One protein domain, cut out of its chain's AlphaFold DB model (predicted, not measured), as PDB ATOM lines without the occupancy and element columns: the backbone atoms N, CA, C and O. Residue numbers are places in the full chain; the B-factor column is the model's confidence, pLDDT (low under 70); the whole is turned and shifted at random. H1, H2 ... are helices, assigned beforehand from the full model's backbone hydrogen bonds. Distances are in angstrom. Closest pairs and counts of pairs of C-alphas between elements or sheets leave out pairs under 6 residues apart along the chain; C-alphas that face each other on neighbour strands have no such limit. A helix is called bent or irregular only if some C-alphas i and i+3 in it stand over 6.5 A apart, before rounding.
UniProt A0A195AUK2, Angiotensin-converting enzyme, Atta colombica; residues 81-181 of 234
ATOM      1  N   THR A  81      -3.925  89.863 -12.294       73.81
ATOM      2  CA  THR A  81      -4.016  90.679 -11.076       73.81
ATOM      3  C   THR A  81      -2.915  90.323 -10.073       73.81
ATOM      4  O   THR A  81      -2.190  91.213  -9.627       73.81
ATOM      5  N   ASN A  82      -2.705  89.030  -9.800       81.94
ATOM      6  CA  ASN A  82      -1.660  88.573  -8.873       81.94
ATOM      7  C   ASN A  82      -0.250  88.893  -9.385       81.94
ATOM      8  O   ASN A  82       0.601  89.356  -8.627       81.94
ATOM      9  N   ARG A  83      -0.010  88.716 -10.691       84.56
ATOM     10  CA  ARG A  83       1.265  89.065 -11.332       84.56
ATOM     11  C   ARG A  83       1.608  90.542 -11.156       84.56
ATOM     12  O   ARG A  83       2.753  90.859 -10.861       84.56
ATOM     13  N   ASN A  84       0.632  91.432 -11.335       87.38
ATOM     14  CA  ASN A  84       0.849  92.873 -11.213       87.38
ATOM     15  C   ASN A  84       1.077  93.297  -9.759       87.38
ATOM     16  O   ASN A  84       1.910  94.159  -9.506       87.38
ATOM     17  N   PHE A  85       0.389  92.664  -8.806       90.44
ATOM     18  CA  PHE A  85       0.615  92.912  -7.384       90.44
ATOM     19  C   PHE A  85       2.036  92.517  -6.957       90.44
ATOM     20  O   PHE A  85       2.770  93.339  -6.411       90.44
ATOM     21  N   VAL A  86       2.457  91.287  -7.274       91.44
ATOM     22  CA  VAL A  86       3.809  90.801  -6.947       91.44
ATOM     23  C   VAL A  86       4.872  91.643  -7.648       91.44
ATOM     24  O   VAL A  86       5.858  92.022  -7.022       91.44
ATOM     25  N   ALA A  87       4.656  91.988  -8.921       91.25
ATOM     26  CA  ALA A  87       5.540  92.884  -9.658       91.25
ATOM     27  C   ALA A  87       5.675  94.254  -8.988       91.25
ATOM     28  O   ALA A  87       6.789  94.760  -8.876       91.25
ATOM     29  N   GLY A  88       4.560  94.823  -8.518       92.38
ATOM     30  CA  GLY A  88       4.539  96.110  -7.837       92.38
ATOM     31  C   GLY A  88       5.411  96.112  -6.587       92.38
ATOM     32  O   GLY A  88       6.208  97.022  -6.419       92.38
ATOM     33  N   VAL A  89       5.329  95.078  -5.747       93.62
ATOM     34  CA  VAL A  89       6.163  94.988  -4.535       93.62
ATOM     35  C   VAL A  89       7.629  94.705  -4.882       93.62
ATOM     36  O   VAL A  89       8.530  95.393  -4.398       93.62
ATOM     37  N   LEU A  90       7.875  93.743  -5.775       93.94
ATOM     38  CA  LEU A  90       9.226  93.315  -6.143       93.94
ATOM     39  C   LEU A  90      10.027  94.430  -6.834       93.94
ATOM     40  O   LEU A  90      11.242  94.507  -6.669       93.94
ATOM     41  N   GLN A  91       9.361  95.326  -7.572       93.81
ATOM     42  CA  GLN A  91       9.998  96.487  -8.193       93.81
ATOM     43  C   GLN A  91      10.726  97.360  -7.161       93.81
ATOM     44  O   GLN A  91      11.875  97.732  -7.395       93.81
ATOM     45  N   PHE A  92      10.096  97.669  -6.022       94.81
ATOM     46  CA  PHE A  92      10.717  98.505  -4.986       94.81
ATOM     47  C   PHE A  92      11.823  97.766  -4.235       94.81
ATOM     48  O   PHE A  92      12.851  98.365  -3.922       94.81
ATOM     49  N   GLN A  93      11.646  96.466  -4.000       94.69
ATOM     50  CA  GLN A  93      12.651  95.607  -3.375       94.69
ATOM     51  C   GLN A  93      13.941  95.556  -4.212       94.69
ATOM     52  O   GLN A  93      15.028  95.848  -3.712       94.69
ATOM     53  N   LEU A  94      13.819  95.303  -5.519       94.19
ATOM     54  CA  LEU A  94      14.955  95.328  -6.443       94.19
ATOM     55  C   LEU A  94      15.569  96.724  -6.555       94.19
ATOM     56  O   LEU A  94      16.788  96.862  -6.517       94.19
ATOM     57  N   TYR A  95      14.742  97.766  -6.650       93.62
ATOM     58  CA  TYR A  95      15.214  99.148  -6.709       93.62
ATOM     59  C   TYR A  95      16.069  99.507  -5.483       93.62
ATOM     60  O   TYR A  95      17.163 100.044  -5.636       93.62
ATOM     61  N   ARG A  96      15.635  99.127  -4.273       92.12
ATOM     62  CA  ARG A  96      16.407  99.315  -3.035       92.12
ATOM     63  C   ARG A  96      17.773  98.633  -3.095       92.12
ATOM     64  O   ARG A  96      18.775  99.300  -2.835       92.12
ATOM     65  N   ALA A  97      17.821  97.359  -3.478       92.50
ATOM     66  CA  ALA A  97      19.073  96.611  -3.578       92.50
ATOM     67  C   ALA A  97      20.034  97.222  -4.617       92.50
ATOM     68  O   ALA A  97      21.219  97.411  -4.343       92.50
ATOM     69  N   LEU A  98      19.519  97.619  -5.788       93.06
ATOM     70  CA  LEU A  98      20.303  98.282  -6.836       93.06
ATOM     71  C   LEU A  98      20.883  99.625  -6.357       93.06
ATOM     72  O   LEU A  98      22.037  99.944  -6.633       93.06
ATOM     73  N   CYS A  99      20.107 100.393  -5.595       92.06
ATOM     74  CA  CYS A  99      20.533 101.670  -5.023       92.06
ATOM     75  C   CYS A  99      21.609 101.535  -3.939       92.06
ATOM     76  O   CYS A  99      22.467 102.416  -3.811       92.06
ATOM     77  N   GLN A 100      21.571 100.448  -3.165       89.44
ATOM     78  CA  GLN A 100      22.597 100.125  -2.173       89.44
ATOM     79  C   GLN A 100      23.925  99.800  -2.860       89.44
ATOM     80  O   GLN A 100      24.937 100.431  -2.561       89.44
ATOM     81  N   VAL A 101      23.923  98.907  -3.858       90.44
ATOM     82  CA  VAL A 101      25.159  98.546  -4.581       90.44
ATOM     83  C   VAL A 101      25.705  99.684  -5.447       90.44
ATOM     84  O   VAL A 101      26.906  99.762  -5.672       90.44
ATOM     85  N   ALA A 102      24.849 100.606  -5.899       89.00
ATOM     86  CA  ALA A 102      25.255 101.811  -6.623       89.00
ATOM     87  C   ALA A 102      26.015 102.836  -5.751       89.00
ATOM     88  O   ALA A 102      26.453 103.871  -6.271       89.00
ATOM     89  N   GLY A 103      26.130 102.603  -4.435       81.50
ATOM     90  CA  GLY A 103      26.771 103.517  -3.483       81.50
ATOM     91  C   GLY A 103      25.994 104.818  -3.270       81.50
ATOM     92  O   GLY A 103      26.528 105.808  -2.774       81.50
ATOM     93  N   GLN A 104      24.727 104.861  -3.687       72.88
ATOM     94  CA  GLN A 104      23.870 106.034  -3.517       72.88
ATOM     95  C   GLN A 104      23.012 105.964  -2.261       72.88
ATOM     96  O   GLN A 104      22.531 107.001  -1.798       72.88
ATOM     97  N   ARG A 105      22.874 104.763  -1.696       67.69
ATOM     98  CA  ARG A 105      22.260 104.495  -0.402       67.69
ATOM     99  C   ARG A 105      23.319 103.869   0.507       67.69
ATOM    100  O   ARG A 105      23.701 102.729   0.294       67.69
ATOM    101  N   SER A 106      23.781 104.624   1.500       56.78
ATOM    102  CA  SER A 106      24.577 104.109   2.617       56.78
ATOM    103  C   SER A 106      23.799 104.402   3.893       56.78
ATOM    104  O   SER A 106      23.546 105.565   4.215       56.78
ATOM    105  N   GLU A 107      23.363 103.342   4.571       57.16
ATOM    106  CA  GLU A 107      22.672 103.424   5.865       57.16
ATOM    107  C   GLU A 107      23.611 103.932   6.974       57.16
ATOM    108  O   GLU A 107      23.147 104.462   7.979       57.16
ATOM    109  N   ILE A 108      24.927 103.852   6.743       56.09
ATOM    110  CA  ILE A 108      25.985 104.209   7.695       56.09
ATOM    111  C   ILE A 108      26.540 105.621   7.426       56.09
ATOM    112  O   ILE A 108      26.775 106.369   8.369       56.09
ATOM    113  N   ASP A 109      26.687 106.035   6.161       52.16
ATOM    114  CA  ASP A 109      27.409 107.274   5.815       52.16
ATOM    115  C   ASP A 109      26.502 108.480   5.548       52.16
ATOM    116  O   ASP A 109      26.954 109.623   5.646       52.16
ATOM    117  N   ASN A 110      25.233 108.282   5.156       56.25
ATOM    118  CA  ASN A 110      24.361 109.417   4.850       56.25
ATOM    119  C   ASN A 110      22.853 109.111   4.966       56.25
ATOM    120  O   ASN A 110      22.194 108.849   3.951       56.25
ATOM    121  N   PRO A 111      22.250 109.275   6.159       61.47
ATOM    122  CA  PRO A 111      20.802 109.133   6.346       61.47
ATOM    123  C   PRO A 111      19.963 110.138   5.529       61.47
ATOM    124  O   PRO A 111      18.743 110.003   5.453       61.47
ATOM    125  N   ARG A 112      20.583 111.141   4.881       60.06
ATOM    126  CA  ARG A 112      19.889 112.196   4.121       60.06
ATOM    127  C   ARG A 112      19.577 111.834   2.668       60.06
ATOM    128  O   ARG A 112      19.018 112.674   1.966       60.06
ATOM    129  N   ARG A 113      19.927 110.636   2.179       75.50
ATOM    130  CA  ARG A 113      19.562 110.200   0.816       75.50
ATOM    131  C   ARG A 113      18.319 109.303   0.827       75.50
ATOM    132  O   ARG A 113      18.419 108.092   1.047       75.50
ATOM    133  N   PRO A 114      17.121 109.869   0.598       82.94
ATOM    134  CA  PRO A 114      15.902 109.079   0.565       82.94
ATOM    135  C   PRO A 114      15.865 108.185  -0.680       82.94
ATOM    136  O   PRO A 114      16.462 108.508  -1.707       82.94
ATOM    137  N   LEU A 115      15.147 107.061  -0.587       88.62
ATOM    138  CA  LEU A 115      15.124 106.051  -1.647       88.62
ATOM    139  C   LEU A 115      14.567 106.621  -2.961       88.62
ATOM    140  O   LEU A 115      15.132 106.363  -4.015       88.62
ATOM    141  N   HIS A 116      13.564 107.499  -2.893       88.19
ATOM    142  CA  HIS A 116      12.956 108.148  -4.061       88.19
ATOM    143  C   HIS A 116      13.884 109.090  -4.858       88.19
ATOM    144  O   HIS A 116      13.481 109.577  -5.909       88.19
ATOM    145  N   ARG A 117      15.100 109.393  -4.374       88.50
ATOM    146  CA  ARG A 117      16.102 110.212  -5.097       88.50
ATOM    147  C   ARG A 117      17.241 109.397  -5.705       88.50
ATOM    148  O   ARG A 117      18.195 109.980  -6.208       88.50
ATOM    149  N   CYS A 118      17.195 108.074  -5.602       89.75
ATOM    150  CA  CYS A 118      18.248 107.234  -6.144       89.75
ATOM    151  C   CYS A 118      18.226 107.216  -7.684       89.75
ATOM    152  O   CYS A 118      17.176 107.120  -8.316       89.75
ATOM    153  N   ASP A 119      19.410 107.254  -8.282       89.50
ATOM    154  CA  ASP A 119      19.643 107.097  -9.710       89.50
ATOM    155  C   ASP A 119      20.855 106.187  -9.974       89.50
ATOM    156  O   ASP A 119      22.007 106.618  -9.985       89.50
ATOM    157  N   PHE A 120      20.608 104.909 -10.245       91.00
ATOM    158  CA  PHE A 120      21.662 103.940 -10.555       91.00
ATOM    159  C   PHE A 120      22.136 103.982 -12.026       91.00
ATOM    160  O   PHE A 120      22.738 103.021 -12.517       91.00
ATOM    161  N   TYR A 121      21.892 105.076 -12.754       92.12
ATOM    162  CA  TYR A 121      22.384 105.251 -14.117       92.12
ATOM    163  C   TYR A 121      23.918 105.150 -14.203       92.12
ATOM    164  O   TYR A 121      24.657 105.715 -13.396       92.12
ATOM    165  N   ARG A 122      24.407 104.409 -15.213       91.88
ATOM    166  CA  ARG A 122      25.840 104.119 -15.449       91.88
ATOM    167  C   ARG A 122      26.566 103.504 -14.242       91.88
ATOM    168  O   ARG A 122      27.768 103.705 -14.076       91.88
ATOM    169  N   LYS A 123      25.857 102.726 -13.420       93.81
ATOM    170  CA  LYS A 123      26.453 101.950 -12.325       93.81
ATOM    171  C   LYS A 123      26.625 100.486 -12.732       93.81
ATOM    172  O   LYS A 123      25.630  99.758 -12.806       93.81
ATOM    173  N   PRO A 124      27.857 100.028 -13.030       94.19
ATOM    174  CA  PRO A 124      28.085  98.646 -13.442       94.19
ATOM    175  C   PRO A 124      27.763  97.645 -12.324       94.19
ATOM    176  O   PRO A 124      27.379  96.515 -12.613       94.19
ATOM    177  N   GLU A 125      27.854  98.047 -11.057       93.25
ATOM    178  CA  GLU A 125      27.521  97.216  -9.895       93.25
ATOM    179  C   GLU A 125      26.037  96.827  -9.897       93.25
ATOM    180  O   GLU A 125      25.698  95.653  -9.747       93.25
ATOM    181  N   ALA A 126      25.156  97.796 -10.164       94.31
ATOM    182  CA  ALA A 126      23.722  97.567 -10.320       94.31
ATOM    183  C   ALA A 126      23.430  96.663 -11.532       94.31
ATOM    184  O   ALA A 126      22.641  95.719 -11.441       94.31
ATOM    185  N   GLY A 127      24.131  96.885 -12.649       94.00
ATOM    186  CA  GLY A 127      24.030  96.040 -13.842       94.00
ATOM    187  C   GLY A 127      24.399  94.575 -13.584       94.00
ATOM    188  O   GLY A 127      23.718  93.684 -14.085       94.00
ATOM    189  N   LYS A 128      25.417  94.302 -12.756       94.94
ATOM    190  CA  LYS A 128      25.818  92.932 -12.380       94.94
ATOM    191  C   LYS A 128      24.737  92.193 -11.586       94.94
ATOM    192  O   LYS A 128      24.556  90.994 -11.778       94.94
ATOM    193  N   ILE A 129      24.030  92.884 -10.689       93.94
ATOM    194  CA  ILE A 129      22.904  92.306  -9.933       93.94
ATOM    195  C   ILE A 129      21.756  91.965 -10.882       93.94
ATOM    196  O   ILE A 129      21.241  90.848 -10.861       93.94
ATOM    197  N   LEU A 130      21.390  92.911 -11.752       92.94
ATOM    198  CA  LEU A 130      20.323  92.703 -12.725       92.94
ATOM    199  C   LEU A 130      20.667  91.576 -13.709       92.94
ATOM    200  O   LEU A 130      19.820  90.732 -13.984       92.94
ATOM    201  N   GLY A 131      21.914  91.518 -14.181       93.69
ATOM    202  CA  GLY A 131      22.410  90.443 -15.039       93.69
ATOM    203  C   GLY A 131      22.230  89.067 -14.401       93.69
ATOM    204  O   GLY A 131      21.616  88.202 -15.016       93.69
ATOM    205  N   ARG A 132      22.649  88.898 -13.138       92.44
ATOM    206  CA  ARG A 132      22.467  87.640 -12.389       92.44
ATOM    207  C   ARG A 132      21.001  87.223 -12.263       92.44
ATOM    208  O   ARG A 132      20.684  86.054 -12.459       92.44
ATOM    209  N   LEU A 133      20.100  88.168 -11.981       92.12
ATOM    210  CA  LEU A 133      18.658  87.886 -11.937       92.12
ATOM    211  C   LEU A 133      18.138  87.388 -13.288       92.12
ATOM    212  O   LEU A 133      17.352  86.444 -13.350       92.12
ATOM    213  N   MET A 134      18.548  88.055 -14.368       91.31
ATOM    214  CA  MET A 134      18.021  87.806 -15.704       91.31
ATOM    215  C   MET A 134      18.595  86.539 -16.346       91.31
ATOM    216  O   MET A 134      17.872  85.856 -17.067       91.31
ATOM    217  N   GLU A 135      19.855  86.211 -16.061       94.38
ATOM    218  CA  GLU A 135      20.567  85.044 -16.596       94.38
ATOM    219  C   GLU A 135      19.888  83.724 -16.214       94.38
ATOM    220  O   GLU A 135      19.784  82.808 -17.027       94.38
ATOM    221  N   ARG A 136      19.352  83.640 -14.993       91.56
ATOM    222  CA  ARG A 136      18.649  82.447 -14.506       91.56
ATOM    223  C   ARG A 136      17.314  82.209 -15.214       91.56
ATOM    224  O   ARG A 136      16.883  81.059 -15.334       91.56
ATOM    225  N   GLY A 137      16.644  83.261 -15.682       90.62
ATOM    226  CA  GLY A 137      15.347  83.160 -16.353       90.62
ATOM    227  C   GLY A 137      14.320  82.365 -15.535       90.62
ATOM    228  O   GLY A 137      13.977  82.744 -14.418       90.62
ATOM    229  N   SER A 138      13.812  81.269 -16.105       91.75
ATOM    230  CA  SER A 138      12.865  80.350 -15.453       91.75
ATOM    231  C   SER A 138      13.488  79.011 -15.043       91.75
ATOM    232  O   SER A 138      12.750  78.058 -14.805       91.75
ATOM    233  N   SER A 139      14.820  78.903 -15.033       93.81
ATOM    234  CA  SER A 139      15.512  77.638 -14.737       93.81
ATOM    235  C   SER A 139      15.422  77.230 -13.264       93.81
ATOM    236  O   SER A 139      15.366  76.043 -12.963       93.81
ATOM    237  N   ILE A 140      15.371  78.210 -12.360       93.31
ATOM    238  CA  ILE A 140      15.302  78.014 -10.908       93.31
ATOM    239  C   ILE A 140      14.096  78.757 -10.310       93.31
ATOM    240  O   ILE A 140      13.582  79.701 -10.926       93.31
ATOM    241  N   PRO A 141      13.615  78.353  -9.117       93.88
ATOM    242  CA  PRO A 141      12.540  79.052  -8.427       93.88
ATOM    243  C   PRO A 141      12.892  80.518  -8.163       93.88
ATOM    244  O   PRO A 141      14.000  80.851  -7.755       93.88
ATOM    245  N   TRP A 142      11.911  81.410  -8.317       91.38
ATOM    246  CA  TRP A 142      12.125  82.861  -8.219       91.38
ATOM    247  C   TRP A 142      12.746  83.324  -6.891       91.38
ATOM    248  O   TRP A 142      13.442  84.334  -6.864       91.38
ATOM    249  N   ARG A 143      12.483  82.602  -5.792       93.19
ATOM    250  CA  ARG A 143      13.009  82.910  -4.451       93.19
ATOM    251  C   ARG A 143      14.507  82.664  -4.370       93.19
ATOM    252  O   ARG A 143      15.207  83.443  -3.733       93.19
ATOM    253  N   ASP A 144      14.969  81.615  -5.039       94.25
ATOM    254  CA  ASP A 144      16.377  81.241  -5.077       94.25
ATOM    255  C   ASP A 144      17.129  82.217  -5.983       94.25
ATOM    256  O   ASP A 144      18.154  82.756  -5.580       94.25
ATOM    257  N   THR A 145      16.547  82.580  -7.136       93.69
ATOM    258  CA  THR A 145      17.078  83.647  -8.002       93.69
ATOM    259  C   THR A 145      17.231  84.971  -7.256       93.69
ATOM    260  O   THR A 145      18.235  85.666  -7.408       93.69
ATOM    261  N   LEU A 146      16.230  85.339  -6.450       93.56
ATOM    262  CA  LEU A 146      16.251  86.565  -5.656       93.56
ATOM    263  C   LEU A 146      17.327  86.500  -4.562       93.56
ATOM    264  O   LEU A 146      18.091  87.452  -4.403       93.56
ATOM    265  N   GLY A 147      17.446  85.358  -3.881       94.25
ATOM    266  CA  GLY A 147      18.481  85.114  -2.880       94.25
ATOM    267  C   GLY A 147      19.894  85.195  -3.457       94.25
ATOM    268  O   GLY A 147      20.744  85.881  -2.898       94.25
ATOM    269  N   GLU A 148      20.142  84.580  -4.615       93.31
ATOM    270  CA  GLU A 148      21.442  84.633  -5.301       93.31
ATOM    271  C   GLU A 148      21.829  86.051  -5.755       93.31
ATOM    272  O   GLU A 148      23.015  86.396  -5.830       93.31
ATOM    273  N   ALA A 149      20.839  86.878  -6.093       91.50
ATOM    274  CA  ALA A 149      21.076  88.218  -6.603       91.50
ATOM    275  C   ALA A 149      21.218  89.269  -5.502       91.50
ATOM    276  O   ALA A 149      22.195  90.016  -5.511       91.50
ATOM    277  N   ILE A 150      20.248  89.345  -4.588       92.81
ATOM    278  CA  ILE A 150      20.139  90.416  -3.586       92.81
ATOM    279  C   ILE A 150      20.258  89.917  -2.139       92.81
ATOM    280  O   ILE A 150      20.290  90.736  -1.228       92.81
ATOM    281  N   GLY A 151      20.341  88.603  -1.906       92.44
ATOM    282  CA  GLY A 151      20.429  88.021  -0.560       92.44
ATOM    283  C   GLY A 151      19.089  87.884   0.170       92.44
ATOM    284  O   GLY A 151      19.064  87.513   1.341       92.44
ATOM    285  N   GLU A 152      17.966  88.155  -0.501       91.56
ATOM    286  CA  GLU A 152      16.623  88.095   0.081       91.56
ATOM    287  C   GLU A 152      15.790  86.971  -0.555       91.56
ATOM    288  O   GLU A 152      15.729  86.834  -1.772       91.56
ATOM    289  N   PHE A 153      15.094  86.180   0.268       93.44
ATOM    290  CA  PHE A 153      14.334  84.994  -0.181       93.44
ATOM    291  C   PHE A 153      12.810  85.166  -0.114       93.44
ATOM    292  O   PHE A 153      12.042  84.225  -0.366       93.44
ATOM    293  N   ARG A 154      12.343  86.332   0.337       93.25
ATOM    294  CA  ARG A 154      10.927  86.626   0.580       93.25
ATOM    295  C   ARG A 154      10.554  87.935  -0.093       93.25
ATOM    296  O   ARG A 154      11.397  88.801  -0.277       93.25
ATOM    297  N   LEU A 155       9.276  88.057  -0.433       92.38
ATOM    298  CA  LEU A 155       8.714  89.319  -0.887       92.38
ATOM    299  C   LEU A 155       8.624  90.271   0.311       92.38
ATOM    300  O   LEU A 155       7.993  89.917   1.310       92.38
ATOM    301  N   ASP A 156       9.245  91.443   0.203       90.75
ATOM    302  CA  ASP A 156       9.302  92.427   1.284       90.75
ATOM    303  C   ASP A 156       8.640  93.756   0.889       90.75
ATOM    304  O   ASP A 156       8.986  94.389  -0.109       90.75
ATOM    305  N   GLY A 157       7.675  94.189   1.702       92.56
ATOM    306  CA  GLY A 157       6.978  95.466   1.544       92.56
ATOM    307  C   GLY A 157       7.706  96.651   2.183       92.56
ATOM    308  O   GLY A 157       7.284  97.794   1.987       92.56
ATOM    309  N   SER A 158       8.785  96.419   2.938       91.81
ATOM    310  CA  SER A 158       9.498  97.501   3.625       91.81
ATOM    311  C   SER A 158      10.107  98.505   2.642       91.81
ATOM    312  O   SER A 158      10.011  99.709   2.874       91.81
ATOM    313  N   ALA A 159      10.620  98.040   1.496       92.12
ATOM    314  CA  ALA A 159      11.192  98.895   0.454       92.12
ATOM    315  C   ALA A 159      10.153  99.840  -0.182       92.12
ATOM    316  O   ALA A 159      10.441 101.008  -0.441       92.12
ATOM    317  N   LEU A 160       8.921  99.356  -0.389       94.19
ATOM    318  CA  LEU A 160       7.802 100.175  -0.865       94.19
ATOM    319  C   LEU A 160       7.480 101.282   0.146       94.19
ATOM    320  O   LEU A 160       7.374 102.452  -0.218       94.19
ATOM    321  N   ARG A 161       7.359 100.923   1.429       92.94
ATOM    322  CA  ARG A 161       7.077 101.897   2.490       92.94
ATOM    323  C   ARG A 161       8.207 102.912   2.638       92.94
ATOM    324  O   ARG A 161       7.951 104.103   2.754       92.94
ATOM    325  N   GLU A 162       9.456 102.465   2.588       90.94
ATOM    326  CA  GLU A 162      10.638 103.323   2.659       90.94
ATOM    327  C   GLU A 162      10.680 104.353   1.520       90.94
ATOM    328  O   GLU A 162      11.047 105.509   1.748       90.94
ATOM    329  N   TYR A 163      10.263 103.957   0.314       92.31
ATOM    330  CA  TYR A 163      10.142 104.854  -0.832       92.31
ATOM    331  C   TYR A 163       9.132 105.982  -0.574       92.31
ATOM    332  O   TYR A 163       9.449 107.155  -0.791       92.31
ATOM    333  N   PHE A 164       7.943 105.636  -0.065       95.19
ATOM    334  CA  PHE A 164       6.840 106.574   0.171       95.19
ATOM    335  C   PHE A 164       6.853 107.257   1.545       95.19
ATOM    336  O   PHE A 164       6.055 108.164   1.762       95.19
ATOM    337  N   ARG A 165       7.769 106.897   2.450       91.62
ATOM    338  CA  ARG A 165       7.827 107.428   3.824       91.62
ATOM    339  C   ARG A 165       7.737 108.963   3.915       91.62
ATOM    340  O   ARG A 165       6.910 109.444   4.676       91.62
ATOM    341  N   PRO A 166       8.475 109.759   3.115       91.62
ATOM    342  CA  PRO A 166       8.377 111.221   3.195       91.62
ATOM    343  C   PRO A 166       6.995 111.765   2.811       91.62
ATOM    344  O   PRO A 166       6.560 112.781   3.344       91.62
ATOM    345  N   LEU A 167       6.301 111.086   1.891       93.88
ATOM    346  CA  LEU A 167       4.928 111.422   1.521       93.88
ATOM    347  C   LEU A 167       3.948 110.999   2.622       93.88
ATOM    348  O   LEU A 167       3.032 111.754   2.926       93.88
ATOM    349  N   GLU A 168       4.153 109.830   3.237       92.62
ATOM    350  CA  GLU A 168       3.368 109.358   4.389       92.62
ATOM    351  C   GLU A 168       3.431 110.367   5.548       92.62
ATOM    352  O   GLU A 168       2.395 110.745   6.097       92.62
ATOM    353  N   ASP A 169       4.631 110.851   5.879       93.88
ATOM    354  CA  ASP A 169       4.855 111.817   6.960       93.88
ATOM    355  C   ASP A 169       4.180 113.170   6.667       93.88
ATOM    356  O   ASP A 169       3.537 113.766   7.541       93.88
ATOM    357  N   TRP A 170       4.275 113.638   5.419       95.19
ATOM    358  CA  TRP A 170       3.621 114.870   4.982       95.19
ATOM    359  C   TRP A 170       2.092 114.747   5.014       95.19
ATOM    360  O   TRP A 170       1.430 115.586   5.622       95.19
ATOM    361  N   LEU A 171       1.533 113.673   4.445       96.44
ATOM    362  CA  LEU A 171       0.086 113.427   4.420       96.44
ATOM    363  C   LEU A 171      -0.496 113.314   5.827       96.44
ATOM    364  O   LEU A 171      -1.571 113.840   6.094       96.44
ATOM    365  N   ARG A 172       0.219 112.662   6.750       94.62
ATOM    366  CA  ARG A 172      -0.209 112.564   8.150       94.62
ATOM    367  C   ARG A 172      -0.323 113.944   8.792       94.62
ATOM    368  O   ARG A 172      -1.307 114.221   9.468       94.62
ATOM    369  N   THR A 173       0.676 114.796   8.578       95.88
ATOM    370  CA  THR A 173       0.699 116.158   9.128       95.88
ATOM    371  C   THR A 173      -0.415 117.006   8.523       95.88
ATOM    372  O   THR A 173      -1.117 117.712   9.243       95.88
ATOM    373  N   GLU A 174      -0.607 116.902   7.212       96.25
ATOM    374  CA  GLU A 174      -1.604 117.686   6.495       96.25
ATOM    375  C   GLU A 174      -3.030 117.275   6.865       96.25
ATOM    376  O   GLU A 174      -3.829 118.144   7.199       96.25
ATOM    377  N   ASN A 175      -3.327 115.974   6.938       95.62
ATOM    378  CA  ASN A 175      -4.641 115.480   7.362       95.62
ATOM    379  C   ASN A 175      -5.000 115.945   8.782       95.62
ATOM    380  O   ASN A 175      -6.152 116.285   9.047       95.62
ATOM    381  N   LEU A 176      -4.019 115.992   9.694       94.25
ATOM    382  CA  LEU A 176      -4.217 116.526  11.047       94.25
ATOM    383  C   LEU A 176      -4.460 118.040  11.041       94.25
ATOM    384  O   LEU A 176      -5.236 118.537  11.852       94.25
ATOM    385  N   ARG A 177      -3.813 118.773  10.129       95.50
ATOM    386  CA  ARG A 177      -3.959 120.227   9.987       95.50
ATOM    387  C   ARG A 177      -5.321 120.619   9.411       95.50
ATOM    388  O   ARG A 177      -5.878 121.633   9.820       95.50
ATOM    389  N   THR A 178      -5.833 119.858   8.447       95.25
ATOM    390  CA  THR A 178      -7.116 120.124   7.778       95.25
ATOM    391  C   THR A 178      -8.307 119.445   8.453       95.25
ATOM    392  O   THR A 178      -9.442 119.833   8.191       95.25
ATOM    393  N   GLY A 179      -8.068 118.487   9.356       92.06
ATOM    394  CA  GLY A 179      -9.125 117.742  10.041       92.06
ATOM    395  C   GLY A 179      -9.816 116.714   9.142       92.06
ATOM    396  O   GLY A 179     -10.995 116.428   9.336       92.06
ATOM    397  N   GLU A 180      -9.102 116.177   8.150       91.06
ATOM    398  CA  GLU A 180      -9.644 115.198   7.203       91.06
ATOM    399  C   GLU A 180      -9.919 113.851   7.881       91.06
ATOM    400  O   GLU A 180      -9.112 113.336   8.664       91.06
ATOM    401  N   ILE A 181     -11.061 113.248   7.551       87.81
ATOM    402  CA  ILE A 181     -11.474 111.959   8.110       87.81
ATOM    403  C   ILE A 181     -10.817 110.839   7.300       87.81
ATOM    404  O   ILE A 181     -11.099 110.656   6.117       87.81
TER     405      ILE A 181
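This is residues 81 to 181 of the 234 residues of the protein "Angiotensin-converting enzyme" of Atta colombica (UniProt A0A195AUK2). The long helix H1 stands in the middle; the side-by-side hairpin of H2 and H3 lies on one side, and H4 reaches away on the other as an arm. The 101 printed residues, all helix in class, have four named helices, H1 to H4. The whole is loose, radius of gyration of the C-alphas 16.2 A, spanning 53 by 37 by 20 A.

H1, residues 81 to 101, touches H4, residues 158 to 178, about perpendicular at 79 degrees; the closest C-alphas, of Gln 93 and Ala 159, are 5.3 A apart. H2, residues 124 to 136, and H3, residues 142 to 150, are a hairpin at a shallow tilt of 20 degrees. Every O i to N i+4 pair is within hydrogen-bond range in H3, 16 of 17 in H1, 8 of 9 in H2, 15 of 17 in H4.

H1 runs 30.9 A from C-alpha 81 at (-4.016, 90.679, -11.076). H4 is irregular, with C-alphas 163 and 166 7.7 A apart, and it ends at C-alpha 178 at (-7.116, 120.124, 7.778).

The printed part has no cut. The H1 to H2 link is long; pLDDT is under 70 at residues 105 to 112.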